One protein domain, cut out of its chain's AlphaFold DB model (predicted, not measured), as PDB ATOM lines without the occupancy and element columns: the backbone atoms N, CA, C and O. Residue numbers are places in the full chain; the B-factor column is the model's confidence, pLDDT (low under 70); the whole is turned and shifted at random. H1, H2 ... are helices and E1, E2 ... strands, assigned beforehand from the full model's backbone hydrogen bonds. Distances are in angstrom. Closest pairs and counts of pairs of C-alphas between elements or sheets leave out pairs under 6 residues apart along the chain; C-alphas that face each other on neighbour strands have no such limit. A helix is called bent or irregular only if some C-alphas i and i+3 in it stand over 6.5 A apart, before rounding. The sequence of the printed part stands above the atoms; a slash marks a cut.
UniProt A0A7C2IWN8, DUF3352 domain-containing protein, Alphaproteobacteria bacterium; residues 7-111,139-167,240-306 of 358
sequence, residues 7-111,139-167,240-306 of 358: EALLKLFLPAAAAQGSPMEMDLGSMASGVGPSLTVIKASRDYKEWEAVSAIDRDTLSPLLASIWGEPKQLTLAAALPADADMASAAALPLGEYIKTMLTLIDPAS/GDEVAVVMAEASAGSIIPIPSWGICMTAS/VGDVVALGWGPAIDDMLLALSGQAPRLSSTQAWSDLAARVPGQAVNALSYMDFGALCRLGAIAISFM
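What this domain is: This is residues 7 to 111, 139 to 167 and 240 to 306 of the 358 residues of the protein "DUF3352 domain-containing protein" of Alphaproteobacteria bacterium (UniProt A0A7C2IWN8). A broad, twisted sheet of seven strands makes the core, with H3, H5 and H6 covering parts of one face and H4 and H7 on the other. H4 stands up from the sheet, and its residues 104 to 106 stick out with residues 107 to 111; H1 lies away from the sheet, with residues 7 to 12 free. The printed part has 201 residues, with named elements in the order H1 E1 E2 H2 H3 E3 H4 E4 E5 E6 H5 H6 E7 H7. The sheet runs E1 E2 E7 E3 E4 E5 E6, all antiparallel, and the class is mixed, helices and strands. The whole is compact, with a radius of gyration of the C-alphas of 18.1 A and spans of 52 by 44 by 44 A.

Where its parts are: The strands are E1, residues 38 to 44; E2, 51 to 57; E7, 286 to 291; E3, 88 to 92; E4, 139 to 147, 24.3 A long; E5, 159 to 166, 22.9 A; and E6, 243 to 248. C-alpha 139 is at (161.878, 162.051, 168.006). The helices are H1, residues 7 to 20, 20.8 A; H2, 64 to 69; H3, 78 to 81; H4, 96 to 106, 15.3 A; H5, 250 to 259, 14.2 A; H6, 270 to 278; and H7, 292 to 304, 18.3 A. H1 begins at (185.490, 145.971, 199.097), and H7 ends at (172.644, 166.591, 204.678). H1 is only just irregular: C-alphas 12 and 15 are 6.6 A apart.

How they stand to each other: E7 and E3 are antiparallel at 178 degrees, with N 289 and O 89 2.7 A apart, within hydrogen-bond range. E1 and E2 form a hairpin, N 41 to O 54 being 2.8 A; E4 and E5 form another, N 143 to O 163 being 2.8 A. H5 and H6, on one face, make two layers with the sheet, helices over strands. H5 runs along the strands, at 17 degrees to E5 on the local plane, the closest C-alphas being those of Gly 161 and Ile 252, 4.5 A. H3 is on the same face and touches H5, C-alphas 81 and 259 being closest at 4.8 A. H4 and H7 are on the opposite face; H4 and H2 only just touch, with 3 pairs of C-alphas within 8 A, the closest those of Ile 69 and Tyr 99, 6.0 A. H1 is not on the sheet. Every O i to N i+4 pair is within range in H2, H4, H5, H6 and H7; H1 has 8 of 10, and H3 is too short for one.

The domain as a whole: C-alphas 21 and 110, the farthest apart, are 53.6 A apart. Residues 112 to 138 and 168 to 239 are not printed, with gaps of 27.5 A and 12.9 A between C-alphas. The links H1 to E1 and E4 to E5 are long. Mean pLDDT of the printed part is 72.8; residues 7 to 62, 151 to 153, 275 to 283 and 292 to 306 are under 70.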
ATOM      1  N   GLU A   7     184.398 145.745 198.157       39.47
ATOM      2  CA  GLU A   7     185.490 145.971 199.097       39.47
ATOM      3  C   GLU A   7     186.743 145.177 198.689       39.47
ATOM      4  O   GLU A   7     187.853 145.717 198.696       39.47
ATOM      5  N   ALA A   8     186.587 143.923 198.252       42.00
ATOM      6  CA  ALA A   8     187.673 143.138 197.664       42.00
ATOM      7  C   ALA A   8     188.164 143.737 196.338       42.00
ATOM      8  O   ALA A   8     189.367 143.717 196.071       42.00
ATOM      9  N   LEU A   9     187.259 144.314 195.541       42.44
ATOM     10  CA  LEU A   9     187.575 145.075 194.333       42.44
ATOM     11  C   LEU A   9     188.485 146.261 194.689       42.44
ATOM     12  O   LEU A   9     189.631 146.323 194.249       42.44
ATOM     13  N   LEU A  10     188.041 147.155 195.572       42.16
ATOM     14  CA  LEU A  10     188.807 148.333 195.994       42.16
ATOM     15  C   LEU A  10     190.153 147.960 196.645       42.16
ATOM     16  O   LEU A  10     191.171 148.601 196.367       42.16
ATOM     17  N   LYS A  11     190.197 146.881 197.442       45.56
ATOM     18  CA  LYS A  11     191.433 146.331 198.036       45.56
ATOM     19  C   LYS A  11     192.398 145.745 196.993       45.56
ATOM     20  O   LYS A  11     193.608 145.791 197.214       45.56
ATOM     21  N   LEU A  12     191.904 145.233 195.862       45.81
ATOM     22  CA  LEU A  12     192.722 144.792 194.722       45.81
ATOM     23  C   LEU A  12     193.234 145.971 193.875       45.81
ATOM     24  O   LEU A  12     194.352 145.912 193.362       45.81
ATOM     25  N   PHE A  13     192.449 147.045 193.746       43.66
ATOM     26  CA  PHE A  13     192.728 148.147 192.815       43.66
ATOM     27  C   PHE A  13     193.607 149.269 193.384       43.66
ATOM     28  O   PHE A  13     194.469 149.784 192.666       43.66
ATOM     29  N   LEU A  14     193.467 149.610 194.671       44.00
ATOM     30  CA  LEU A  14     194.248 150.683 195.310       44.00
ATOM     31  C   LEU A  14     195.777 150.456 195.259       44.00
ATOM     32  O   LEU A  14     196.505 151.396 194.927       44.00
ATOM     33  N   PRO A  15     196.310 149.238 195.494       44.00
ATOM     34  CA  PRO A  15     197.749 148.989 195.387       44.00
ATOM     35  C   PRO A  15     198.263 148.988 193.937       44.00
ATOM     36  O   PRO A  15     199.402 149.383 193.685       44.00
ATOM     37  N   ALA A  16     197.439 148.561 192.974       41.66
ATOM     38  CA  ALA A  16     197.816 148.463 191.562       41.66
ATOM     39  C   ALA A  16     197.846 149.836 190.863       41.66
ATOM     40  O   ALA A  16     198.772 150.114 190.098       41.66
ATOM     41  N   ALA A  17     196.898 150.724 191.184       40.12
ATOM     42  CA  ALA A  17     196.876 152.103 190.689       40.12
ATOM     43  C   ALA A  17     198.054 152.936 191.235       40.12
ATOM     44  O   ALA A  17     198.685 153.689 190.491       40.12
ATOM     45  N   ALA A  18     198.421 152.738 192.508       43.84
ATOM     46  CA  ALA A  18     199.567 153.402 193.128       43.84
ATOM     47  C   ALA A  18     200.924 152.976 192.524       43.84
ATOM     48  O   ALA A  18     201.882 153.749 192.549       43.84
ATOM     49  N   ALA A  19     201.020 151.765 191.964       47.19
ATOM     50  CA  ALA A  19     202.274 151.204 191.460       47.19
ATOM     51  C   ALA A  19     202.596 151.552 189.993       47.19
ATOM     52  O   ALA A  19     203.769 151.543 189.620       47.19
ATOM     53  N   GLN A  20     201.599 151.842 189.145       42.88
ATOM     54  CA  GLN A  20     201.800 151.925 187.684       42.88
ATOM     55  C   GLN A  20     201.900 153.345 187.108       42.88
ATOM     56  O   GLN A  20     202.283 153.509 185.948       42.88
ATOM     57  N   GLY A  21     201.598 154.386 187.891       41.78
ATOM     58  CA  GLY A  21     201.818 155.786 187.502       41.78
ATOM     59  C   GLY A  21     201.105 156.256 186.220       41.78
ATOM     60  O   GLY A  21     201.411 157.360 185.763       41.78
ATOM     61  N   SER A  22     200.182 155.459 185.674       41.00
ATOM     62  CA  SER A  22     199.450 155.660 184.414       41.00
ATOM     63  C   SER A  22     197.939 155.515 184.660       41.00
ATOM     64  O   SER A  22     197.571 154.865 185.642       41.00
ATOM     65  N   PRO A  23     197.064 156.090 183.810       42.53
ATOM     66  CA  PRO A  23     195.619 155.867 183.890       42.53
ATOM     67  C   PRO A  23     195.317 154.365 183.838       42.53
ATOM     68  O   PRO A  23     195.839 153.666 182.970       42.53
ATOM     69  N   MET A  24     194.521 153.863 184.782       42.78
ATOM     70  CA  MET A  24     194.100 152.463 184.794       42.78
ATOM     71  C   MET A  24     192.875 152.311 183.891       42.78
ATOM     72  O   MET A  24     191.912 153.055 184.036       42.78
ATOM     73  N   GLU A  25     192.917 151.363 182.959       43.81
ATOM     74  CA  GLU A  25     191.786 151.026 182.092       43.81
ATOM     75  C   GLU A  25     191.110 149.761 182.625       43.81
ATOM     76  O   GLU A  25     191.788 148.769 182.901       43.81
ATOM     77  N   MET A  26     189.786 149.789 182.778       42.97
ATOM     78  CA  MET A  26     188.997 148.641 183.224       42.97
ATOM     79  C   MET A  26     187.940 148.307 182.171       42.97
ATOM     80  O   MET A  26     187.228 149.191 181.712       42.97
ATOM     81  N   ASP A  27     187.840 147.031 181.798       43.75
ATOM     82  CA  ASP A  27     186.755 146.497 180.972       43.75
ATOM     83  C   ASP A  27     185.731 145.817 181.894       43.75
ATOM     84  O   ASP A  27     185.961 144.721 182.411       43.75
ATOM     85  N   LEU A  28     184.614 146.506 182.152       40.56
ATOM     86  CA  LEU A  28     183.520 146.016 183.000       40.56
ATOM     87  C   LEU A  28     182.566 145.053 182.272       40.56
ATOM     88  O   LEU A  28     181.641 144.529 182.897       40.56
ATOM     89  N   GLY A  29     182.793 144.760 180.984       38.56
ATOM     90  CA  GLY A  29     181.848 144.051 180.118       38.56
ATOM     91  C   GLY A  29     181.496 142.611 180.520       38.56
ATOM     92  O   GLY A  29     180.628 142.001 179.902       38.56
ATOM     93  N   SER A  30     182.128 142.052 181.558       37.62
ATOM     94  CA  SER A  30     181.854 140.696 182.064       37.62
ATOM     95  C   SER A  30     181.058 140.641 183.377       37.62
ATOM     96  O   SER A  30     180.739 139.546 183.844       37.62
ATOM     97  N   MET A  31     180.742 141.791 183.985       35.28
ATOM     98  CA  MET A  31     180.258 141.863 185.369       35.28
ATOM     99  C   MET A  31     178.751 142.131 185.533       35.28
ATOM    100  O   MET A  31     178.198 141.790 186.577       35.28
ATOM    101  N   ALA A  32     178.055 142.626 184.505       37.19
ATOM    102  CA  ALA A  32     176.597 142.765 184.506       37.19
ATOM    103  C   ALA A  32     175.943 141.626 183.701       37.19
ATOM    104  O   ALA A  32     176.141 141.498 182.497       37.19
ATOM    105  N   SER A  33     175.150 140.762 184.338       35.38
ATOM    106  CA  SER A  33     174.351 139.776 183.595       35.38
ATOM    107  C   SER A  33     173.083 140.434 183.043       35.38
ATOM    108  O   SER A  33     172.261 140.894 183.829       35.38
ATOM    109  N   GLY A  34     172.898 140.426 181.719       38.06
ATOM    110  CA  GLY A  34     171.682 140.924 181.044       38.06
ATOM    111  C   GLY A  34     171.830 142.278 180.340       38.06
ATOM    112  O   GLY A  34     170.932 142.681 179.605       38.06
ATOM    113  N   VAL A  35     172.977 142.927 180.520       36.84
ATOM    114  CA  VAL A  35     173.482 144.032 179.704       36.84
ATOM    115  C   VAL A  35     174.844 143.514 179.260       36.84
ATOM    116  O   VAL A  35     175.726 143.403 180.107       36.84
ATOM    117  N   GLY A  36     175.018 143.013 178.031       37.00
ATOM    118  CA  GLY A  36     176.372 142.587 177.632       37.00
ATOM    119  C   GLY A  36     177.310 143.782 177.476       37.00
ATOM    120  O   GLY A  36     176.993 144.854 177.990       37.00
ATOM    121  N   PRO A  37     178.502 143.594 176.880       39.03
ATOM    122  CA  PRO A  37     179.649 144.443 177.126       39.03
ATOM    123  C   PRO A  37     179.300 145.905 176.877       39.03
ATOM    124  O   PRO A  37     179.211 146.378 175.744       39.03
ATOM    125  N   SER A  38     179.104 146.617 177.982       49.75
ATOM    126  CA  SER A  38     179.205 148.050 178.004       49.75
ATOM    127  C   SER A  38     180.687 148.357 178.158       49.75
ATOM    128  O   SER A  38     181.311 148.000 179.162       49.75
ATOM    129  N   LEU A  39     181.297 148.976 177.148       49.22
ATOM    130  CA  LEU A  39     182.641 149.506 177.325       49.22
ATOM    131  C   LEU A  39     182.504 150.710 178.248       49.22
ATOM    132  O   LEU A  39     182.108 151.779 177.797       49.22
ATOM    133  N   THR A  40     182.801 150.521 179.530       54.28
ATOM    134  CA  THR A  40     182.853 151.607 180.508       54.28
ATOM    135  C   THR A  40     184.305 151.936 180.809       54.28
ATOM    136  O   THR A  40     184.979 151.187 181.506       54.28
ATOM    137  N   VAL A  41     184.799 153.050 180.276       50.25
ATOM    138  CA  VAL A  41     186.128 153.581 180.576       50.25
ATOM    139  C   VAL A  41     186.009 154.486 181.789       50.25
ATOM    140  O   VAL A  41     185.354 155.520 181.716       50.25
ATOM    141  N   ILE A  42     186.661 154.111 182.887       54.97
ATOM    142  CA  ILE A  42     186.812 154.971 184.061       54.97
ATOM    143  C   ILE A  42     188.237 155.517 184.060       54.97
ATOM    144  O   ILE A  42     189.190 154.742 184.088       54.97
ATOM    145  N   LYS A  43     188.401 156.836 184.027       53.41
ATOM    146  CA  LYS A  43     189.679 157.502 184.290       53.41
ATOM    147  C   LYS A  43     189.631 158.140 185.662       53.41
ATOM    148  O   LYS A  43     188.608 158.688 186.039       53.41
ATOM    149  N   ALA A  44     190.746 158.105 186.377       46.41
ATOM    150  CA  ALA A  44     190.931 158.856 187.608       46.41
ATOM    151  C   ALA A  44     192.211 159.690 187.499       46.41
ATOM    152  O   ALA A  44     193.226 159.207 186.978       46.41
ATOM    153  N   SER A  45     192.185 160.929 187.992       46.84
ATOM    154  CA  SER A  45     193.392 161.732 188.165       46.84
ATOM    155  C   SER A  45     194.351 161.037 189.130       46.84
ATOM    156  O   SER A  45     193.964 160.229 189.976       46.84
ATOM    157  N   ARG A  46     195.644 161.376 189.046       45.03
ATOM    158  CA  ARG A  46     196.670 160.822 189.951       45.03
ATOM    159  C   ARG A  46     196.402 161.103 191.428       45.03
ATOM    160  O   ARG A  46     196.911 160.374 192.273       45.03
ATOM    161  N   ASP A  47     195.686 162.182 191.734       46.94
ATOM    162  CA  ASP A  47     195.290 162.537 193.095       46.94
ATOM    163  C   ASP A  47     193.863 162.087 193.446       46.94
ATOM    164  O   ASP A  47     193.387 162.413 194.531       46.94
ATOM    165  N   TYR A  48     193.221 161.308 192.565       47.62
ATOM    166  CA  TYR A  48     191.882 160.736 192.728       47.62
ATOM    167  C   TYR A  48     190.785 161.775 192.994       47.62
ATOM    168  O   TYR A  48     189.777 161.462 193.629       47.62
ATOM    169  N   LYS A  49     190.984 163.019 192.552       43.25
ATOM    170  CA  LYS A  49     190.001 164.099 192.713       43.25
ATOM    171  C   LYS A  49     189.106 164.288 191.502       43.25
ATOM    172  O   LYS A  49     188.004 164.796 191.665       43.25
ATOM    173  N   GLU A  50     189.569 163.875 190.332       47.00
ATOM    174  CA  GLU A  50     188.798 163.910 189.093       47.00
ATOM    175  C   GLU A  50     188.614 162.469 188.650       47.00
ATOM    176  O   GLU A  50     189.584 161.711 188.572       47.00
ATOM    177  N   TRP A  51     187.373 162.073 188.408       48.94
ATOM    178  CA  TRP A  51     187.055 160.748 187.903       48.94
ATOM    179  C   TRP A  51     186.071 160.910 186.764       48.94
ATOM    180  O   TRP A  51     185.041 161.544 186.942       48.94
ATOM    181  N   GLU A  52     186.354 160.291 185.632       55.19
ATOM    182  CA  GLU A  52     185.507 160.340 184.450       55.19
ATOM    183  C   GLU A  52     185.066 158.915 184.134       55.19
ATOM    184  O   GLU A  52     185.917 158.076 183.845       55.19
ATOM    185  N   ALA A  53     183.767 158.618 184.186       54.81
ATOM    186  CA  ALA A  53     183.229 157.384 183.612       54.81
ATOM    187  C   ALA A  53     182.598 157.668 182.263       54.81
ATOM    188  O   ALA A  53     181.847 158.628 182.094       54.81
ATOM    189  N   VAL A  54     182.871 156.773 181.324       54.91
ATOM    190  CA  VAL A  54     182.322 156.855 179.990       54.91
ATOM    191  C   VAL A  54     181.888 155.489 179.508       54.91
ATOM    192  O   VAL A  54     182.729 154.611 179.342       54.91
ATOM    193  N   SER A  55     180.593 155.320 179.250       57.78
ATOM    194  CA  SER A  55     180.005 154.038 178.854       57.78
ATOM    195  C   SER A  55     179.478 154.069 177.419       57.78
ATOM    196  O   SER A  55     178.749 154.986 177.045       57.78
ATOM    197  N   ALA A  56     179.798 153.037 176.640       57.47
ATOM    198  CA  ALA A  56     179.145 152.696 175.374       57.47
ATOM    199  C   ALA A  56     178.455 151.337 175.527       57.47
ATOM    200  O   ALA A  56     179.024 150.448 176.150       57.47
ATOM    201  N   ILE A  57     177.250 151.164 174.984       60.84
ATOM    202  CA  ILE A  57     176.458 149.930 175.124       60.84
ATOM    203  C   ILE A  57     176.300 149.277 173.750       60.84
ATOM    204  O   ILE A  57     175.845 149.928 172.806       60.84
ATOM    205  N   ASP A  58     176.640 147.992 173.656       61.41
ATOM    206  CA  ASP A  58     176.418 147.180 172.459       61.41
ATOM    207  C   ASP A  58     174.969 146.664 172.399       61.41
ATOM    208  O   ASP A  58     174.508 145.930 173.284       61.41
ATOM    209  N   ARG A  59     174.253 147.028 171.328       64.56
ATOM    210  CA  ARG A  59     172.854 146.649 171.094       64.56
ATOM    211  C   ARG A  59     172.651 145.139 171.062       64.56
ATOM    212  O   ARG A  59     171.644 144.678 171.599       64.56
ATOM    213  N   ASP A  60     173.585 144.381 170.485       66.19
ATOM    214  CA  ASP A  60     173.456 142.923 170.308       66.19
ATOM    215  C   ASP A  60     173.393 142.173 171.642       66.19
ATOM    216  O   ASP A  60     173.128 140.970 171.705       66.19
ATOM    217  N   THR A  61     173.627 142.898 172.729       60.69
ATOM    218  CA  THR A  61     173.708 142.348 174.066       60.69
ATOM    219  C   THR A  61     172.656 142.872 175.029       60.69
ATOM    220  O   THR A  61     172.630 142.491 176.202       60.69
ATOM    221  N   LEU A  62     171.759 143.713 174.523       64.75
ATOM    222  CA  LEU A  62     170.557 144.107 175.227       64.75
ATOM    223  C   LEU A  62     169.566 142.945 175.306       64.75
ATOM    224  O   LEU A  62     169.528 142.055 174.454       64.75
ATOM    225  N   SER A  63     168.697 142.981 176.319       70.69
ATOM    226  CA  SER A  63     167.525 142.107 176.336       70.69
ATOM    227  C   SER A  63     166.709 142.307 175.047       70.69
ATOM    228  O   SER A  63     166.670 143.426 174.535       70.69
ATOM    229  N   PRO A  64     166.008 141.281 174.522       76.81
ATOM    230  CA  PRO A  64     165.221 141.423 173.294       76.81
ATOM    231  C   PRO A  64     164.241 142.599 173.334       76.81
ATOM    232  O   PRO A  64     164.007 143.254 172.324       76.81
ATOM    233  N   LEU A  65     163.709 142.891 174.523       75.56
ATOM    234  CA  LEU A  65     162.862 144.045 174.764       75.56
ATOM    235  C   LEU A  65     163.618 145.363 174.549       75.56
ATOM    236  O   LEU A  65     163.193 146.174 173.736       75.56
ATOM    237  N   LEU A  66     164.747 145.571 175.228       70.00
ATOM    238  CA  LEU A  66     165.534 146.800 175.078       70.00
ATOM    239  C   LEU A  66     166.117 146.931 173.663       70.00
ATOM    240  O   LEU A  66     166.067 148.012 173.084       70.00
ATOM    241  N   ALA A  67     166.569 145.825 173.067       75.12
ATOM    242  CA  ALA A  67     167.054 145.769 171.688       75.12
ATOM    243  C   ALA A  67     165.974 146.147 170.656       75.12
ATOM    244  O   ALA A  67     166.308 146.672 169.592       75.12
ATOM    245  N   SER A  68     164.694 145.889 170.971       77.75
ATOM    246  CA  SER A  68     163.550 146.246 170.117       77.75
ATOM    247  C   SER A  68     163.200 147.734 170.151       77.75
ATOM    248  O   SER A  68     162.641 148.243 169.184       77.75
ATOM    249  N   ILE A  69     163.542 148.423 171.241       77.38
ATOM    250  CA  ILE A  69     163.283 149.857 171.419       77.38
ATOM    251  C   ILE A  69     164.487 150.674 170.955       77.38
ATOM    252  O   ILE A  69     164.340 151.784 170.455       77.38
ATOM    253  N   TRP A  70     165.695 150.147 171.140       75.50
ATOM    254  CA  TRP A  70     166.905 150.808 170.681       75.50
ATOM    255  C   TRP A  70     166.950 150.862 169.158       75.50
ATOM    256  O   TRP A  70     166.808 149.844 168.475       75.50
ATOM    257  N   GLY A  71     167.161 152.077 168.648       70.62
ATOM    258  CA  GLY A  71     167.341 152.321 167.228       70.62
ATOM    259  C   GLY A  71     168.614 151.672 166.688       70.62
ATOM    260  O   GLY A  71     169.455 151.148 167.432       70.62
ATOM    261  N   GLU A  72     168.759 151.724 165.367       78.12
ATOM    262  CA  GLU A  72     170.050 151.447 164.749       78.12
ATOM    263  C   GLU A  72     171.087 152.454 165.262       78.12
ATOM    264  O   GLU A  72     170.753 153.637 165.424       78.12
ATOM    265  N   PRO A  73     172.339 152.023 165.481       78.31
ATOM    266  CA  PRO A  73     173.405 152.952 165.797       78.31
ATOM    267  C   PRO A  73     173.458 154.069 164.764       78.31
ATOM    268  O   PRO A  73     173.486 153.822 163.554       78.31
ATOM    269  N   LYS A  74     173.500 155.316 165.242       84.25
ATOM    270  CA  LYS A  74     173.626 156.509 164.394       84.25
ATOM    271  C   LYS A  74     174.627 157.503 164.973       84.25
ATOM    272  O   LYS A  74     175.142 157.341 166.077       84.25
ATOM    273  N   GLN A  75     174.941 158.528 164.192       85.56
ATOM    274  CA  GLN A  75     175.662 159.681 164.708       85.56
ATOM    275  C   GLN A  75     174.729 160.467 165.637       85.56
ATOM    276  O   GLN A  75     173.655 160.881 165.207       85.56
ATOM    277  N   LEU A  76     175.150 160.668 166.886       87.31
ATOM    278  CA  LEU A  76     174.391 161.431 167.876       87.31
ATOM    279  C   LEU A  76     174.575 162.934 167.633       87.31
ATOM    280  O   LEU A  76     175.630 163.499 167.927       87.31
ATOM    281  N   THR A  77     173.568 163.576 167.050       92.62
ATOM    282  CA  THR A  77     173.570 165.010 166.744       92.62
ATOM    283  C   THR A  77     173.399 165.880 167.993       92.62
ATOM    284  O   THR A  77     174.067 166.908 168.125       92.62
ATOM    285  N   LEU A  78     172.598 165.434 168.965       93.75
ATOM    286  CA  LEU A  78     172.360 166.102 170.245       93.75
ATOM    287  C   LEU A  78     173.537 165.993 171.213       93.75
ATOM    288  O   LEU A  78     173.574 166.722 172.201       93.75
ATOM    289  N   ALA A  79     174.564 165.192 170.912       89.88
ATOM    290  CA  ALA A  79     175.834 165.269 171.639       89.88
ATOM    291  C   ALA A  79     176.472 166.676 171.549       89.88
ATOM    292  O   ALA A  79     177.280 167.053 172.396       89.88
ATOM    293  N   ALA A  80     176.094 167.485 170.549       90.62
ATOM    294  CA  ALA A  80     176.490 168.889 170.448       90.62
ATOM    295  C   ALA A  80     175.830 169.808 171.497       90.62
ATOM    296  O   ALA A  80     176.320 170.917 171.701       90.62
ATOM    297  N   ALA A  81     174.751 169.361 172.146       94.00
ATOM    298  CA  ALA A  81     174.057 170.083 173.213       94.00
ATOM    299  C   ALA A  81     174.700 169.874 174.594       94.00
ATOM    300  O   ALA A  81     174.331 170.549 175.547       94.00
ATOM    301  N   LEU A  82     175.637 168.929 174.724       93.31
ATOM    302  CA  LEU A  82     176.278 168.620 175.999       93.31
ATOM    303  C   LEU A  82     177.353 169.679 176.306       93.31
ATOM    304  O   LEU A  82     178.304 169.796 175.521       93.31
ATOM    305  N   PRO A  83     177.241 170.446 177.406       93.62
ATOM    306  CA  PRO A  83     178.240 171.435 177.782       93.62
ATOM    307  C   PRO A  83     179.500 170.753 178.335       93.62
ATOM    308  O   PRO A  83     179.460 169.611 178.797       93.62
ATOM    309  N   ALA A  84     180.648 171.422 178.219       89.31
ATOM    310  CA  ALA A  84     181.945 170.853 178.596       89.31
ATOM    311  C   ALA A  84     182.144 170.663 180.108       89.31
ATOM    312  O   ALA A  84     182.994 169.872 180.504       89.31
ATOM    313  N   ASP A  85     181.392 171.397 180.919       85.44
ATOM    314  CA  ASP A  85     181.426 171.430 182.381       85.44
ATOM    315  C   ASP A  85     180.227 170.713 183.021       85.44
ATOM    316  O   ASP A  85     179.965 170.882 184.208       85.44
ATOM    317  N   ALA A  86     179.501 169.896 182.250       86.44
ATOM    318  CA  ALA A  86     178.458 169.037 182.794       86.44
ATOM    319  C   ALA A  86     179.033 168.072 183.837       86.44
ATOM    320  O   ALA A  86     179.977 167.345 183.539       86.44
ATOM    321  N   ASP A  87     178.403 167.972 185.006       85.06
ATOM    322  CA  ASP A  87     178.763 166.960 186.006       85.06
ATOM    323  C   ASP A  87     178.316 165.566 185.568       85.06
ATOM    324  O   ASP A  87     179.007 164.567 185.763       85.06
ATOM    325  N   MET A  88     177.149 165.490 184.930       84.75
ATOM    326  CA  MET A  88     176.683 164.300 184.236       84.75
ATOM    327  C   MET A  88     176.070 164.706 182.908       84.75
ATOM    328  O   MET A  88     175.270 165.636 182.835       84.75
ATOM    329  N   ALA A  89     176.408 163.978 181.856       86.94
ATOM    330  CA  ALA A  89     175.896 164.219 180.521       86.94
ATOM    331  C   ALA A  89     175.647 162.889 179.819       86.94
ATOM    332  O   ALA A  89     176.439 161.961 179.932       86.94
ATOM    333  N   SER A  90     174.563 162.778 179.067       87.25
ATOM    334  CA  SER A  90     174.302 161.613 178.231       87.25
ATOM    335  C   SER A  90     173.624 162.036 176.942       87.25
ATOM    336  O   SER A  90     172.812 162.952 176.957       87.25
ATOM    337  N   ALA A  91     173.944 161.382 175.835       88.69
ATOM    338  CA  ALA A  91     173.211 161.477 174.582       88.69
ATOM    339  C   ALA A  91     172.910 160.067 174.079       88.69
ATOM    340  O   ALA A  91     173.763 159.186 174.180       88.69
ATOM    341  N   ALA A  92     171.721 159.846 173.530       87.19
ATOM    342  CA  ALA A  92     171.299 158.542 173.045       87.19
ATOM    343  C   ALA A  92     170.369 158.633 171.832       87.19
ATOM    344  O   ALA A  92     169.467 159.466 171.785       87.19
ATOM    345  N   ALA A  93     170.557 157.712 170.887       88.88
ATOM    346  CA  ALA A  93     169.650 157.405 169.788       88.88
ATOM    347  C   ALA A  93     168.501 156.530 170.311       88.88
ATOM    348  O   ALA A  93     168.454 155.315 170.096       88.88
ATOM    349  N   LEU A  94     167.609 157.156 171.074       86.81
ATOM    350  CA  LEU A  94     166.488 156.511 171.733       86.81
ATOM    351  C   LEU A  94     165.173 157.117 171.217       86.81
ATOM    352  O   LEU A  94     164.942 158.303 171.460       86.81
ATOM    353  N   PRO A  95     164.283 156.336 170.572       90.62
ATOM    354  CA  PRO A  95     162.908 156.755 170.300       90.62
ATOM    355  C   PRO A  95     162.155 156.900 171.620       90.62
ATOM    356  O   PRO A  95     161.499 155.971 172.086       90.62
ATOM    357  N   LEU A  96     162.290 158.071 172.251       89.12
ATOM    358  CA  LEU A  96     161.870 158.313 173.630       89.12
ATOM    359  C   LEU A  96     160.373 158.048 173.818       89.12
ATOM    360  O   LEU A  96     159.981 157.449 174.818       89.12
ATOM    361  N   GLY A  97     159.552 158.408 172.827       90.62
ATOM    362  CA  GLY A  97     158.121 158.106 172.823       90.62
ATOM    363  C   GLY A  97     157.829 156.604 172.921       90.62
ATOM    364  O   GLY A  97     157.075 156.171 173.792       90.62
ATOM    365  N   GLU A  98     158.469 155.790 172.078       90.31
ATOM    366  CA  GLU A  98     158.310 154.326 172.079       90.31
ATOM    367  C   GLU A  98     158.953 153.669 173.305       90.31
ATOM    368  O   GLU A  98     158.422 152.695 173.848       90.31
ATOM    369  N   TYR A  99     160.055 154.232 173.802       87.94
ATOM    370  CA  TYR A  99     160.664 153.814 175.058       87.94
ATOM    371  C   TYR A  99     159.706 154.005 176.231       87.94
ATOM    372  O   TYR A  99     159.447 153.047 176.956       87.94
ATOM    373  N   ILE A 100     159.104 155.189 176.376       89.25
ATOM    374  CA  ILE A 100     158.121 155.462 177.431       89.25
ATOM    375  C   ILE A 100     156.919 154.522 177.302       89.25
ATOM    376  O   ILE A 100     156.532 153.901 178.294       89.25
ATOM    377  N   LYS A 101     156.363 154.342 176.094       90.44
ATOM    378  CA  LYS A 101     155.264 153.385 175.862       90.44
ATOM    379  C   LYS A 101     155.638 151.985 176.322       90.44
ATOM    380  O   LYS A 101     154.860 151.343 177.022       90.44
ATOM    381  N   THR A 102     156.834 151.527 175.970       85.88
ATOM    382  CA  THR A 102     157.290 150.192 176.346       85.88
ATOM    383  C   THR A 102     157.481 150.078 177.853       85.88
ATOM    384  O   THR A 102     156.994 149.116 178.441       85.88
ATOM    385  N   MET A 103     158.080 151.076 178.507       83.88
ATOM    386  CA  MET A 103     158.218 151.097 179.966       83.88
ATOM    387  C   MET A 103     156.859 151.019 180.671       83.88
ATOM    388  O   MET A 103     156.723 150.266 181.631       83.88
ATOM    389  N   LEU A 104     155.824 151.691 180.150       86.25
ATOM    390  CA  LEU A 104     154.455 151.592 180.675       86.25
ATOM    391  C   LEU A 104     153.857 150.177 180.564       86.25
ATOM    392  O   LEU A 104     152.980 149.824 181.353       86.25
ATOM    393  N   THR A 105     154.323 149.348 179.622       86.12
ATOM    394  CA  THR A 105     153.902 147.935 179.517       86.12
ATOM    395  C   THR A 105     154.591 147.015 180.522       86.12
ATOM    396  O   THR A 105     154.081 145.928 180.789       86.12
ATOM    397  N   LEU A 106     155.731 147.438 181.080       83.50
ATOM    398  CA  LEU A 106     156.515 146.660 182.046       83.50
ATOM    399  C   LEU A 106     156.120 146.918 183.492       83.50
ATOM    400  O   LEU A 106     156.565 146.197 184.382       83.50
ATOM    401  N   ILE A 107     155.296 147.938 183.723       84.69
ATOM    402  CA  ILE A 107     154.740 148.223 185.038       84.69
ATOM    403  C   ILE A 107     153.945 147.004 185.488       84.69
ATOM    404  O   ILE A 107     153.095 146.489 184.753       84.69
ATOM    405  N   ASP A 108     154.235 146.531 186.697       89.38
ATOM    406  CA  ASP A 108     153.551 145.375 187.247       89.38
ATOM    407  C   ASP A 108     152.027 145.624 187.296       89.38
ATOM    408  O   ASP A 108     151.579 146.767 187.449       89.38
ATOM    409  N   PRO A 109     151.188 144.580 187.179       88.62
ATOM    410  CA  PRO A 109     149.742 144.770 187.096       88.62
ATOM    411  C   PRO A 109     149.116 145.520 188.281       88.62
ATOM    412  O   PRO A 109     148.078 146.156 188.098       88.62
ATOM    413  N   ALA A 110     149.709 145.454 189.482       85.81
ATOM    414  CA  ALA A 110     149.179 146.145 190.655       85.81
ATOM    415  C   ALA A 110     149.442 147.657 190.577       85.81
ATOM    416  O   ALA A 110     148.541 148.450 190.861       85.81
ATOM    417  N   SER A 111     150.630 148.058 190.121       90.88
ATOM    418  CA  SER A 111     150.985 149.464 189.892       90.88
ATOM    419  C   SER A 111     150.335 150.038 188.630       90.88
ATOM    420  O   SER A 111     150.004 151.225 188.585       90.88
ATOM    421  N   GLY A 139     160.986 162.667 168.977       95.19
ATOM    422  CA  GLY A 139     161.878 162.051 168.006       95.19
ATOM    423  C   GLY A 139     162.666 160.880 168.585       95.19
ATOM    424  O   GLY A 139     162.267 160.226 169.552       95.19
ATOM    425  N   ASP A 140     163.799 160.608 167.952       94.62
ATOM    426  CA  ASP A 140     164.610 159.408 168.153       94.62
ATOM    427  C   ASP A 140     166.003 159.689 168.722       94.62
ATOM    428  O   ASP A 140     166.865 158.808 168.736       94.62
ATOM    429  N   GLU A 141     166.245 160.913 169.177       94.19
ATOM    430  CA  GLU A 141     167.444 161.286 169.902       94.19
ATOM    431  C   GLU A 141     167.107 162.111 171.144       94.19
ATOM    432  O   GLU A 141     166.233 162.982 171.117       94.19
ATOM    433  N   VAL A 142     167.835 161.849 172.229       95.19
ATOM    434  CA  VAL A 142     167.746 162.574 173.497       95.19
ATOM    435  C   VAL A 142     169.144 162.878 174.021       95.19
ATOM    436  O   VAL A 142     170.049 162.058 173.891       95.19
ATOM    437  N   ALA A 143     169.325 164.041 174.634       94.81
ATOM    438  CA  ALA A 143     170.493 164.386 175.422       94.81
ATOM    439  C   ALA A 143     170.059 164.929 176.783       94.81
ATOM    440  O   ALA A 143     169.137 165.730 176.858       94.81
ATOM    441  N   VAL A 144     170.703 164.494 177.858       95.06
ATOM    442  CA  VAL A 144     170.404 164.897 179.234       95.06
ATOM    443  C   VAL A 144     171.677 165.420 179.871       95.06
ATOM    444  O   VAL A 144     172.744 164.839 179.692       95.06
ATOM    445  N   VAL A 145     171.558 166.503 180.629       93.81
ATOM    446  CA  VAL A 145     172.633 167.069 181.440       93.81
ATOM    447  C   VAL A 145     172.120 167.243 182.856       93.81
ATOM    448  O   VAL A 145     170.976 167.644 183.065       93.81
ATOM    449  N   MET A 146     172.978 166.958 183.822       90.19
ATOM    450  CA  MET A 146     172.807 167.340 185.210       90.19
ATOM    451  C   MET A 146     174.041 168.126 185.625       90.19
ATOM    452  O   MET A 146     175.162 167.740 185.295       90.19
ATOM    453  N   ALA A 147     173.816 169.220 186.337       87.81
ATOM    454  CA  ALA A 147     174.881 169.998 186.938       87.81
ATOM    455  C   ALA A 147     174.529 170.322 188.389       87.81
ATOM    456  O   ALA A 147     173.361 170.316 188.798       87.81
ATOM    457  N   GLU A 148     175.556 170.604 189.170       80.75
ATOM    458  CA  GLU A 148     175.478 170.884 190.583       80.75
ATOM    459  C   GLU A 148     174.487 171.997 190.885       80.75
ATOM    460  O   GLU A 148     174.174 172.881 190.077       80.75
ATOM    461  N   ALA A 149     173.961 171.941 192.102       77.31
ATOM    462  CA  ALA A 149     173.134 173.018 192.588       77.31
ATOM    463  C   ALA A 149     173.945 174.320 192.615       77.31
ATOM    464  O   ALA A 149     175.080 174.354 193.090       77.31
ATOM    465  N   SER A 150     173.336 175.411 192.146       74.25
ATOM    466  CA  SER A 150     173.982 176.722 192.146       74.25
ATOM    467  C   SER A 150     174.457 177.098 193.553       74.25
ATOM    468  O   SER A 150     173.679 177.088 194.517       74.25
ATOM    469  N   ALA A 151     175.742 177.444 193.666       63.50
ATOM    470  CA  ALA A 151     176.345 177.884 194.914       63.50
ATOM    471  C   ALA A 151     175.603 179.124 195.444       63.50
ATOM    472  O   ALA A 151     175.666 180.204 194.858       63.50
ATOM    473  N   GLY A 152     174.886 178.962 196.558       65.00
ATOM    474  CA  GLY A 152     174.086 180.023 197.180       65.00
ATOM    475  C   GLY A 152     172.578 179.773 197.201       65.00
ATOM    476  O   GLY A 152     171.861 180.543 197.839       65.00
ATOM    477  N   SER A 153     172.081 178.699 196.576       68.62
ATOM    478  CA  SER A 153     170.691 178.279 196.783       68.62
ATOM    479  C   SER A 153     170.480 177.765 198.211       68.62
ATOM    480  O   SER A 153     171.275 176.978 198.723       68.62
ATOM    481  N   ILE A 154     169.384 178.185 198.851       71.19
ATOM    482  CA  ILE A 154     168.979 177.694 200.183       71.19
ATOM    483  C   ILE A 154     168.632 176.201 200.119       71.19
ATOM    484  O   ILE A 154     168.872 175.463 201.070       71.19
ATOM    485  N   ILE A 155     168.079 175.765 198.984       73.81
ATOM    486  CA  ILE A 155     167.783 174.365 198.697       73.81
ATOM    487  C   ILE A 155     168.692 173.961 197.535       73.81
ATOM    488  O   ILE A 155     168.494 174.459 196.421       73.81
ATOM    489  N   PRO A 156     169.709 173.119 197.758       74.44
ATOM    490  CA  PRO A 156     170.638 172.703 196.720       74.44
ATOM    491  C   PRO A 156     169.973 171.661 195.816       74.44
ATOM    492  O   PRO A 156     170.241 170.467 195.891       74.44
ATOM    493  N   ILE A 157     169.056 172.137 194.979       80.88
ATOM    494  CA  ILE A 157     168.397 171.339 193.954       80.88
ATOM    495  C   ILE A 157     169.364 171.264 192.766       80.88
ATOM    496  O   ILE A 157     169.721 172.324 192.237       80.88
ATOM    497  N   PRO A 158     169.806 170.063 192.350       84.56
ATOM    498  CA  PRO A 158     170.624 169.907 191.155       84.56
ATOM    499  C   PRO A 158     169.908 170.517 189.956       84.56
ATOM    500  O   PRO A 158     168.686 170.410 189.834       84.56
ATOM    501  N   SER A 159     170.657 171.177 189.084       91.38
ATOM    502  CA  SER A 159     170.114 171.640 187.814       91.38
ATOM    503  C   SER A 159     170.119 170.506 186.797       91.38
ATOM    504  O   SER A 159     170.913 169.570 186.886       91.38
ATOM    505  N   TRP A 160     169.202 170.568 185.842       94.00
ATOM    506  CA  TRP A 160     169.085 169.576 184.776       94.00
ATOM    507  C   TRP A 160     168.660 170.261 183.479       94.00
ATOM    508  O   TRP A 160     168.009 171.312 183.480       94.00
ATOM    509  N   GLY A 161     168.994 169.619 182.374       96.62
ATOM    510  CA  GLY A 161     168.475 169.936 181.058       96.62
ATOM    511  C   GLY A 161     168.247 168.652 180.280       96.62
ATOM    512  O   GLY A 161     168.979 167.674 180.444       96.62
ATOM    513  N   ILE A 162     167.237 168.655 179.425       97.00
ATOM    514  CA  ILE A 162     167.002 167.644 178.407       97.00
ATOM    515  C   ILE A 162     166.850 168.340 177.058       97.00
ATOM    516  O   ILE A 162     166.111 169.311 176.929       97.00
ATOM    517  N   CYS A 163     167.533 167.830 176.045       97.62
ATOM    518  CA  CYS A 163     167.242 168.083 174.647       97.62
ATOM    519  C   CYS A 163     166.676 166.816 174.033       97.62
ATOM    520  O   CYS A 163     167.142 165.717 174.320       97.62
ATOM    521  N   MET A 164     165.702 166.959 173.154       97.44
ATOM    522  CA  MET A 164     165.182 165.861 172.356       97.44
ATOM    523  C   MET A 164     164.884 166.353 170.951       97.44
ATOM    524  O   MET A 164     164.400 167.469 170.767       97.44
ATOM    525  N   THR A 165     165.160 165.522 169.956       97.56
ATOM    526  CA  THR A 165     164.655 165.767 168.601       97.56
ATOM    527  C   THR A 165     163.133 165.657 168.610       97.56
ATOM    528  O   THR A 165     162.580 164.867 169.375       97.56
ATOM    529  N   ALA A 166     162.463 166.401 167.743       97.94
ATOM    530  CA  ALA A 166     161.036 166.355 167.506       97.94
ATOM    531  C   ALA A 166     160.784 165.827 166.092       97.94
ATOM    532  O   ALA A 166     161.211 166.422 165.104       97.94
ATOM    533  N   SER A 167     160.068 164.711 165.996       97.38
ATOM    534  CA  SER A 167     159.570 164.175 164.727       97.38
ATOM    535  C   SER A 167     158.458 165.051 164.131       97.38
ATOM    536  O   SER A 167     158.277 165.063 162.914       97.38
ATOM    537  N   VAL A 240     164.232 174.854 168.914       97.44
ATOM    538  CA  VAL A 240     165.393 175.178 168.074       97.44
ATOM    539  C   VAL A 240     165.382 174.273 166.848       97.44
ATOM    540  O   VAL A 240     165.929 173.177 166.867       97.44
ATOM    541  N   GLY A 241     164.727 174.723 165.777       96.62
ATOM    542  CA  GLY A 241     164.509 173.881 164.599       96.62
ATOM    543  C   GLY A 241     163.647 172.669 164.954       96.62
ATOM    544  O   GLY A 241     162.489 172.830 165.326       96.62
ATOM    545  N   ASP A 242     164.225 171.477 164.849       97.75
ATOM    546  CA  ASP A 242     163.634 170.198 165.237       97.75
ATOM    547  C   ASP A 242     164.054 169.737 166.641       97.75
ATOM    548  O   ASP A 242     163.809 168.594 167.001       97.75
ATOM    549  N   VAL A 243     164.673 170.592 167.455       98.19
ATOM    550  CA  VAL A 243     165.077 170.255 168.825       98.19
ATOM    551  C   VAL A 243     164.186 170.963 169.837       98.19
ATOM    552  O   VAL A 243     163.984 172.176 169.781       98.19
ATOM    553  N   VAL A 244     163.695 170.199 170.808       98.38
ATOM    554  CA  VAL A 244     163.038 170.697 172.016       98.38
ATOM    555  C   VAL A 244     164.025 170.592 173.165       98.38
ATOM    556  O   VAL A 244     164.488 169.499 173.485       98.38
ATOM    557  N   ALA A 245     164.318 171.719 173.804       98.19
ATOM    558  CA  ALA A 245     165.091 171.777 175.036       98.19
ATOM    559  C   ALA A 245     164.162 172.123 176.207       98.19
ATOM    560  O   ALA A 245     163.305 172.993 176.066       98.19
ATOM    561  N   LEU A 246     164.321 171.459 177.349       97.75
ATOM    562  CA  LEU A 246     163.548 171.677 178.573       97.75
ATOM    563  C   LEU A 246     164.470 171.490 179.781       97.75
ATOM    564  O   LEU A 246     165.299 170.589 179.787       97.75
ATOM    565  N   GLY A 247     164.335 172.300 180.822       96.81
ATOM    566  CA  GLY A 247     165.138 172.111 182.024       96.81
ATOM    567  C   GLY A 247     164.877 173.126 183.121       96.81
ATOM    568  O   GLY A 247     163.891 173.865 183.088       96.81
ATOM    569  N   TRP A 248     165.764 173.157 184.113       94.75
ATOM    570  CA  TRP A 248     165.813 174.215 185.119       94.75
ATOM    571  C   TRP A 248     167.246 174.473 185.587       94.75
ATOM    572  O   TRP A 248     168.074 173.563 185.649       94.75
ATOM    573  N   GLY A 249     167.507 175.710 186.013       91.38
ATOM    574  CA  GLY A 249     168.801 176.122 186.563       91.38
ATOM    575  C   GLY A 249     169.908 176.260 185.506       91.38
ATOM    576  O   GLY A 249     169.607 176.353 184.322       91.38
ATOM    577  N   PRO A 250     171.187 176.294 185.920       92.44
ATOM    578  CA  PRO A 250     172.306 176.499 184.996       92.44
ATOM    579  C   PRO A 250     172.434 175.436 183.894       92.44
ATOM    580  O   PRO A 250     172.704 175.790 182.755       92.44
ATOM    581  N   ALA A 251     172.138 174.161 184.176       93.50
ATOM    582  CA  ALA A 251     172.285 173.086 183.187       93.50
ATOM    583  C   ALA A 251     171.538 173.326 181.858       93.50
ATOM    584  O   ALA A 251     172.056 172.977 180.798       93.50
ATOM    585  N   ILE A 252     170.332 173.911 181.886       96.31
ATOM    586  CA  ILE A 252     169.601 174.243 180.650       96.31
ATOM    587  C   ILE A 252     170.195 175.470 179.948       96.31
ATOM    588  O   ILE A 252     170.232 175.496 178.721       96.31
ATOM    589  N   ASP A 253     170.731 176.439 180.692       95.88
ATOM    590  CA  ASP A 253     171.432 177.591 180.115       95.88
ATOM    591  C   ASP A 253     172.670 177.134 179.339       95.88
ATOM    592  O   ASP A 253     172.839 177.475 178.167       95.88
ATOM    593  N   ASP A 254     173.498 176.302 179.968       95.31
ATOM    594  CA  ASP A 254     174.739 175.797 179.384       95.31
ATOM    595  C   ASP A 254     174.459 174.900 178.173       95.31
ATOM    596  O   ASP A 254     175.137 174.998 177.147       95.31
ATOM    597  N   MET A 255     173.396 174.093 178.236       96.38
ATOM    598  CA  MET A 255     172.914 173.286 177.113       96.38
ATOM    599  C   MET A 255     172.470 174.151 175.920       96.38
ATOM    600  O   MET A 255     172.823 173.862 174.773       96.38
ATOM    601  N   LEU A 256     171.738 175.245 176.158       97.50
ATOM    602  CA  LEU A 256     171.311 176.174 175.104       97.50
ATOM    603  C   LEU A 256     172.489 176.985 174.535       97.50
ATOM    604  O   LEU A 256     172.567 177.219 173.324       97.50
ATOM    605  N   LEU A 257     173.458 177.370 175.369       96.88
ATOM    606  CA  LEU A 257     174.703 177.995 174.914       96.88
ATOM    607  C   LEU A 257     175.568 177.020 174.096       96.88
ATOM    608  O   LEU A 257     176.177 177.417 173.099       96.88
ATOM    609  N   ALA A 258     175.602 175.737 174.461       95.25
ATOM    610  CA  ALA A 258     176.282 174.698 173.693       95.25
ATOM    611  C   ALA A 258     175.605 174.486 172.327       95.25
ATOM    612  O   ALA A 258     176.291 174.464 171.295       95.25
ATOM    613  N   LEU A 259     174.267 174.424 172.289       95.12
ATOM    614  CA  LEU A 259     173.484 174.334 171.051       95.12
ATOM    615  C   LEU A 259     173.731 175.522 170.111       95.12
ATOM    616  O   LEU A 259     174.029 175.301 168.937       95.12
ATOM    617  N   SER A 260     173.713 176.757 170.624       96.31
ATOM    618  CA  SER A 260     174.020 177.976 169.845       96.31
ATOM    619  C   SER A 260     175.496 178.093 169.428       96.31
ATOM    620  O   SER A 260     175.869 178.982 168.662       96.31
ATOM    621  N   GLY A 261     176.365 177.205 169.922       95.00
ATOM    622  CA  GLY A 261     177.803 177.228 169.643       95.00
ATOM    623  C   GLY A 261     178.556 178.339 170.379       95.00
ATOM    624  O   GLY A 261     179.664 178.691 169.974       95.00
ATOM    625  N   GLN A 262     177.965 178.897 171.438       95.62
ATOM    626  CA  GLN A 262     178.563 179.949 172.263       95.62
ATOM    627  C   GLN A 262     179.292 179.425 173.502       95.62
ATOM    628  O   GLN A 262     180.144 180.136 174.033       95.62
ATOM    629  N   ALA A 263     179.000 178.199 173.940       93.50
ATOM    630  CA  ALA A 263     179.732 177.525 175.009       93.50
ATOM    631  C   ALA A 263     180.607 176.376 174.474       93.50
ATOM    632  O   ALA A 263     180.263 175.746 173.464       93.50
ATOM    633  N   PRO A 264     181.733 176.071 175.151       91.56
ATOM    634  CA  PRO A 264     182.476 174.843 174.917       91.56
ATOM    635  C   PRO A 264     181.574 173.623 175.105       91.56
ATOM    636  O   PRO A 264     180.816 173.523 176.067       91.56
ATOM    637  N   ARG A 265     181.677 172.678 174.175       92.25
ATOM    638  CA  ARG A 265     180.904 171.433 174.193       92.25
ATOM    639  C   ARG A 265     181.721 170.331 174.836       92.25
ATOM    640  O   ARG A 265     182.947 170.327 174.698       92.25
ATOM    641  N   LEU A 266     181.064 169.333 175.411       85.06
ATOM    642  CA  LEU A 266     181.724 168.125 175.896       85.06
ATOM    643  C   LEU A 266     182.572 167.482 174.794       85.06
ATOM    644  O   LEU A 266     183.697 167.071 175.041       85.06
ATOM    645  N   SER A 267     182.107 167.539 173.541       82.75
ATOM    646  CA  SER A 267     182.855 167.051 172.376       82.75
ATOM    647  C   SER A 267     184.183 167.757 172.085       82.75
ATOM    648  O   SER A 267     184.982 167.251 171.299       82.75
ATOM    649  N   SER A 268     184.436 168.903 172.720       85.88
ATOM    650  CA  SER A 268     185.699 169.639 172.626       85.88
ATOM    651  C   SER A 268     186.696 169.309 173.743       85.88
ATOM    652  O   SER A 268     187.833 169.779 173.688       85.88
ATOM    653  N   THR A 269     186.312 168.508 174.744       82.00
ATOM    654  CA  THR A 269     187.202 168.132 175.851       82.00
ATOM    655  C   THR A 269     188.139 166.989 175.455       82.00
ATOM    656  O   THR A 269     187.818 166.144 174.612       82.00
ATOM    657  N   GLN A 270     189.318 166.929 176.086       77.69
ATOM    658  CA  GLN A 270     190.260 165.823 175.870       77.69
ATOM    659  C   GLN A 270     189.655 164.483 176.308       77.69
ATOM    660  O   GLN A 270     189.841 163.475 175.630       77.69
ATOM    661  N   ALA A 271     188.890 164.483 177.403       71.44
ATOM    662  CA  ALA A 271     188.169 163.323 177.911       71.44
ATOM    663  C   ALA A 271     187.270 162.693 176.843       71.44
ATOM    664  O   ALA A 271     187.370 161.495 176.560       71.44
ATOM    665  N   TRP A 272     186.458 163.524 176.186       73.25
ATOM    666  CA  TRP A 272     185.593 163.087 175.099       73.25
ATOM    667  C   TRP A 272     186.378 162.657 173.864       73.25
ATOM    668  O   TRP A 272     186.049 161.642 173.256       73.25
ATOM    669  N   SER A 273     187.431 163.387 173.490       72.94
ATOM    670  CA  SER A 273     188.291 162.991 172.369       72.94
ATOM    671  C   SER A 273     188.906 161.605 172.592       72.94
ATOM    672  O   SER A 273     188.955 160.795 171.667       72.94
ATOM    673  N   ASP A 274     189.357 161.314 173.810       70.69
ATOM    674  CA  ASP A 274     189.928 160.018 174.172       70.69
ATOM    675  C   ASP A 274     188.878 158.899 174.138       70.69
ATOM    676  O   ASP A 274     189.205 157.773 173.761       70.69
ATOM    677  N   LEU A 275     187.625 159.187 174.516       67.75
ATOM    678  CA  LEU A 275     186.505 158.262 174.333       67.75
ATOM    679  C   LEU A 275     186.246 158.013 172.847       67.75
ATOM    680  O   LEU A 275     186.206 156.869 172.403       67.75
ATOM    681  N   ALA A 276     186.045 159.083 172.081       66.25
ATOM    682  CA  ALA A 276     185.697 159.003 170.670       66.25
ATOM    683  C   ALA A 276     186.784 158.263 169.871       66.25
ATOM    684  O   ALA A 276     186.474 157.517 168.945       66.25
ATOM    685  N   ALA A 277     188.055 158.395 170.266       66.69
ATOM    686  CA  ALA A 277     189.167 157.639 169.694       66.69
ATOM    687  C   ALA A 277     189.097 156.124 169.968       66.69
ATOM    688  O   ALA A 277     189.634 155.344 169.182       66.69
ATOM    689  N   ARG A 278     188.439 155.698 171.057       66.19
ATOM    690  CA  ARG A 278     188.204 154.280 171.404       66.19
ATOM    691  C   ARG A 278     186.969 153.697 170.726       66.19
ATOM    692  O   ARG A 278     186.879 152.481 170.593       66.19
ATOM    693  N   VAL A 279     186.071 154.556 170.245       64.06
ATOM    694  CA  VAL A 279     184.893 154.185 169.450       64.06
ATOM    695  C   VAL A 279     184.976 154.843 168.056       64.06
ATOM    696  O   VAL A 279     184.097 155.612 167.662       64.06
ATOM    697  N   PRO A 280     186.075 154.628 167.297       53.12
ATOM    698  CA  PRO A 280     186.402 155.461 166.147       53.12
ATOM    699  C   PRO A 280     185.434 155.233 164.985       53.12
ATOM    700  O   PRO A 280     185.318 154.129 164.458       53.12
ATOM    701  N   GLY A 281     184.775 156.309 164.546       55.38
ATOM    702  CA  GLY A 281     183.930 156.310 163.347       55.38
ATOM    703  C   GLY A 281     182.689 155.422 163.439       55.38
ATOM    704  O   GLY A 281     182.051 155.183 162.413       55.38
ATOM    705  N   GLN A 282     182.352 154.924 164.630       57.34
ATOM    706  CA  GLN A 282     181.203 154.057 164.817       57.34
ATOM    707  C   GLN A 282     179.999 154.870 165.257       57.34
ATOM    708  O   GLN A 282     180.045 155.695 166.166       57.34
ATOM    709  N   ALA A 283     178.912 154.619 164.548       68.75
ATOM    710  CA  ALA A 283     177.590 154.952 164.997       68.75
ATOM    711  C   ALA A 283     177.357 154.256 166.353       68.75
ATOM    712  O   ALA A 283     177.707 153.086 166.512       68.75
ATOM    713  N   VAL A 284     176.834 154.989 167.331       72.94
ATOM    714  CA  VAL A 284     176.626 154.507 168.704       72.94
ATOM    715  C   VAL A 284     175.195 154.788 169.121       72.94
ATOM    716  O   VAL A 284     174.581 155.753 168.669       72.94
ATOM    717  N   ASN A 285     174.665 153.953 170.006       76.31
ATOM    718  CA  ASN A 285     173.305 154.130 170.502       76.31
ATOM    719  C   ASN A 285     173.246 155.079 171.693       76.31
ATOM    720  O   ASN A 285     172.229 155.733 171.890       76.31
ATOM    721  N   ALA A 286     174.315 155.163 172.483       80.56
ATOM    722  CA  ALA A 286     174.407 156.073 173.610       80.56
ATOM    723  C   ALA A 286     175.863 156.413 173.934       80.56
ATOM    724  O   ALA A 286     176.762 155.596 173.726       80.56
ATOM    725  N   LEU A 287     176.064 157.614 174.465       77.56
ATOM    726  CA  LEU A 287     177.303 158.105 175.052       77.56
ATOM    727  C   LEU A 287     176.952 158.772 176.374       77.56
ATOM    728  O   LEU A 287     176.082 159.637 176.404       77.56
ATOM    729  N   SER A 288     177.646 158.405 177.442       79.12
ATOM    730  CA  SER A 288     177.462 159.017 178.759       79.12
ATOM    731  C   SER A 288     178.799 159.460 179.329       79.12
ATOM    732  O   SER A 288     179.800 158.786 179.124       79.12
ATOM    733  N   TYR A 289     178.794 160.572 180.048       79.69
ATOM    734  CA  TYR A 289     179.899 161.149 180.797       79.69
ATOM    735  C   TYR A 289     179.430 161.437 182.222       79.69
ATOM    736  O   TYR A 289     178.293 161.866 182.439       79.69
ATOM    737  N   MET A 290     180.312 161.209 183.187       79.56
ATOM    738  CA  MET A 290     180.061 161.471 184.598       79.56
ATOM    739  C   MET A 290     181.363 161.885 185.282       79.56
ATOM    740  O   MET A 290     182.323 161.112 185.259       79.56
ATOM    741  N   ASP A 291     181.361 163.058 185.917       74.38
ATOM    742  CA  ASP A 291     182.367 163.484 186.892       74.38
ATOM    743  C   ASP A 291     182.006 162.909 188.274       74.38
ATOM    744  O   ASP A 291     181.069 163.374 188.935       74.38
ATOM    745  N   PHE A 292     182.740 161.898 188.760       67.50
ATOM    746  CA  PHE A 292     182.437 161.368 190.099       67.50
ATOM    747  C   PHE A 292     182.777 162.352 191.216       67.50
ATOM    748  O   PHE A 292     182.207 162.241 192.301       67.50
ATOM    749  N   GLY A 293     183.680 163.310 190.987       68.75
ATOM    750  CA  GLY A 293     183.949 164.360 191.962       68.75
ATOM    751  C   GLY A 293     182.669 165.128 192.281       68.75
ATOM    752  O   GLY A 293     182.354 165.346 193.455       68.75
ATOM    753  N   ALA A 294     181.903 165.470 191.248       68.50
ATOM    754  CA  ALA A 294     180.598 166.100 191.378       68.50
ATOM    755  C   ALA A 294     179.539 165.173 191.975       68.50
ATOM    756  O   ALA A 294     178.809 165.552 192.892       68.50
ATOM    757  N   LEU A 295     179.510 163.913 191.548       65.44
ATOM    758  CA  LEU A 295     178.581 162.919 192.078       65.44
ATOM    759  C   LEU A 295     178.749 162.702 193.593       65.44
ATOM    760  O   LEU A 295     177.767 162.642 194.335       65.44
ATOM    761  N   CYS A 296     179.990 162.644 194.085       68.00
ATOM    762  CA  CYS A 296     180.273 162.571 195.517       68.00
ATOM    763  C   CYS A 296     179.774 163.818 196.264       68.00
ATOM    764  O   CYS A 296     179.269 163.698 197.384       68.00
ATOM    765  N   ARG A 297     179.873 165.011 195.656       67.94
ATOM    766  CA  ARG A 297     179.331 166.255 196.228       67.94
ATOM    767  C   ARG A 297     177.800 166.229 196.270       67.94
ATOM    768  O   ARG A 297     177.230 166.557 197.310       67.94
ATOM    769  N   LEU A 298     177.140 165.744 195.216       63.94
ATOM    770  CA  LEU A 298     175.686 165.538 195.177       63.94
ATOM    771  C   LEU A 298     175.210 164.545 196.250       63.94
ATOM    772  O   LEU A 298     174.241 164.821 196.960       63.94
ATOM    773  N   GLY A 299     175.923 163.430 196.429       64.56
ATOM    774  CA  GLY A 299     175.638 162.457 197.486       64.56
ATOM    775  C   GLY A 299     175.758 163.060 198.890       64.56
ATOM    776  O   GLY A 299     174.869 162.885 199.724       64.56
ATOM    777  N   ALA A 300     176.813 163.843 199.143       64.00
ATOM    778  CA  ALA A 300     177.000 164.536 200.419       64.00
ATOM    779  C   ALA A 300     175.893 165.570 200.703       64.00
ATOM    780  O   ALA A 300     175.444 165.710 201.847       64.00
ATOM    781  N   ILE A 301     175.421 166.265 199.664       60.88
ATOM    782  CA  ILE A 301     174.277 167.174 199.756       60.88
ATOM    783  C   ILE A 301     173.020 166.395 200.152       60.88
ATOM    784  O   ILE A 301     172.402 166.747 201.151       60.88
ATOM    785  N   ALA A 302     172.668 165.320 199.440       61.34
ATOM    786  CA  ALA A 302     171.452 164.543 199.709       61.34
ATOM    787  C   ALA A 302     171.385 164.022 201.158       61.34
ATOM    788  O   ALA A 302     170.343 164.123 201.808       61.34
ATOM    789  N   ILE A 303     172.513 163.546 201.694       59.28
ATOM    790  CA  ILE A 303     172.625 163.075 203.084       59.28
ATOM    791  C   ILE A 303     172.356 164.207 204.087       59.28
ATOM    792  O   ILE A 303     171.713 163.987 205.112       59.28
ATOM    793  N   SER A 304     172.789 165.433 203.783       54.97
ATOM    794  CA  SER A 304     172.644 166.591 204.678       54.97
ATOM    795  C   SER A 304     171.188 167.050 204.871       54.97
ATOM    796  O   SER A 304     170.914 167.804 205.803       54.97
ATOM    797  N   PHE A 305     170.255 166.599 204.022       54.91
ATOM    798  CA  PHE A 305     168.826 166.937 204.098       54.91
ATOM    799  C   PHE A 305     167.944 165.823 204.669       54.91
ATOM    800  O   PHE A 305     166.733 166.012 204.767       54.91
ATOM    801  N   MET A 306     168.514 164.682 205.072       52.84
ATOM    802  CA  MET A 306     167.753 163.617 205.726       52.84
ATOM    803  C   MET A 306     167.492 163.999 207.198       52.84
ATOM    804  O   MET A 306     168.435 164.014 207.991       52.84
TER     805      MET A 306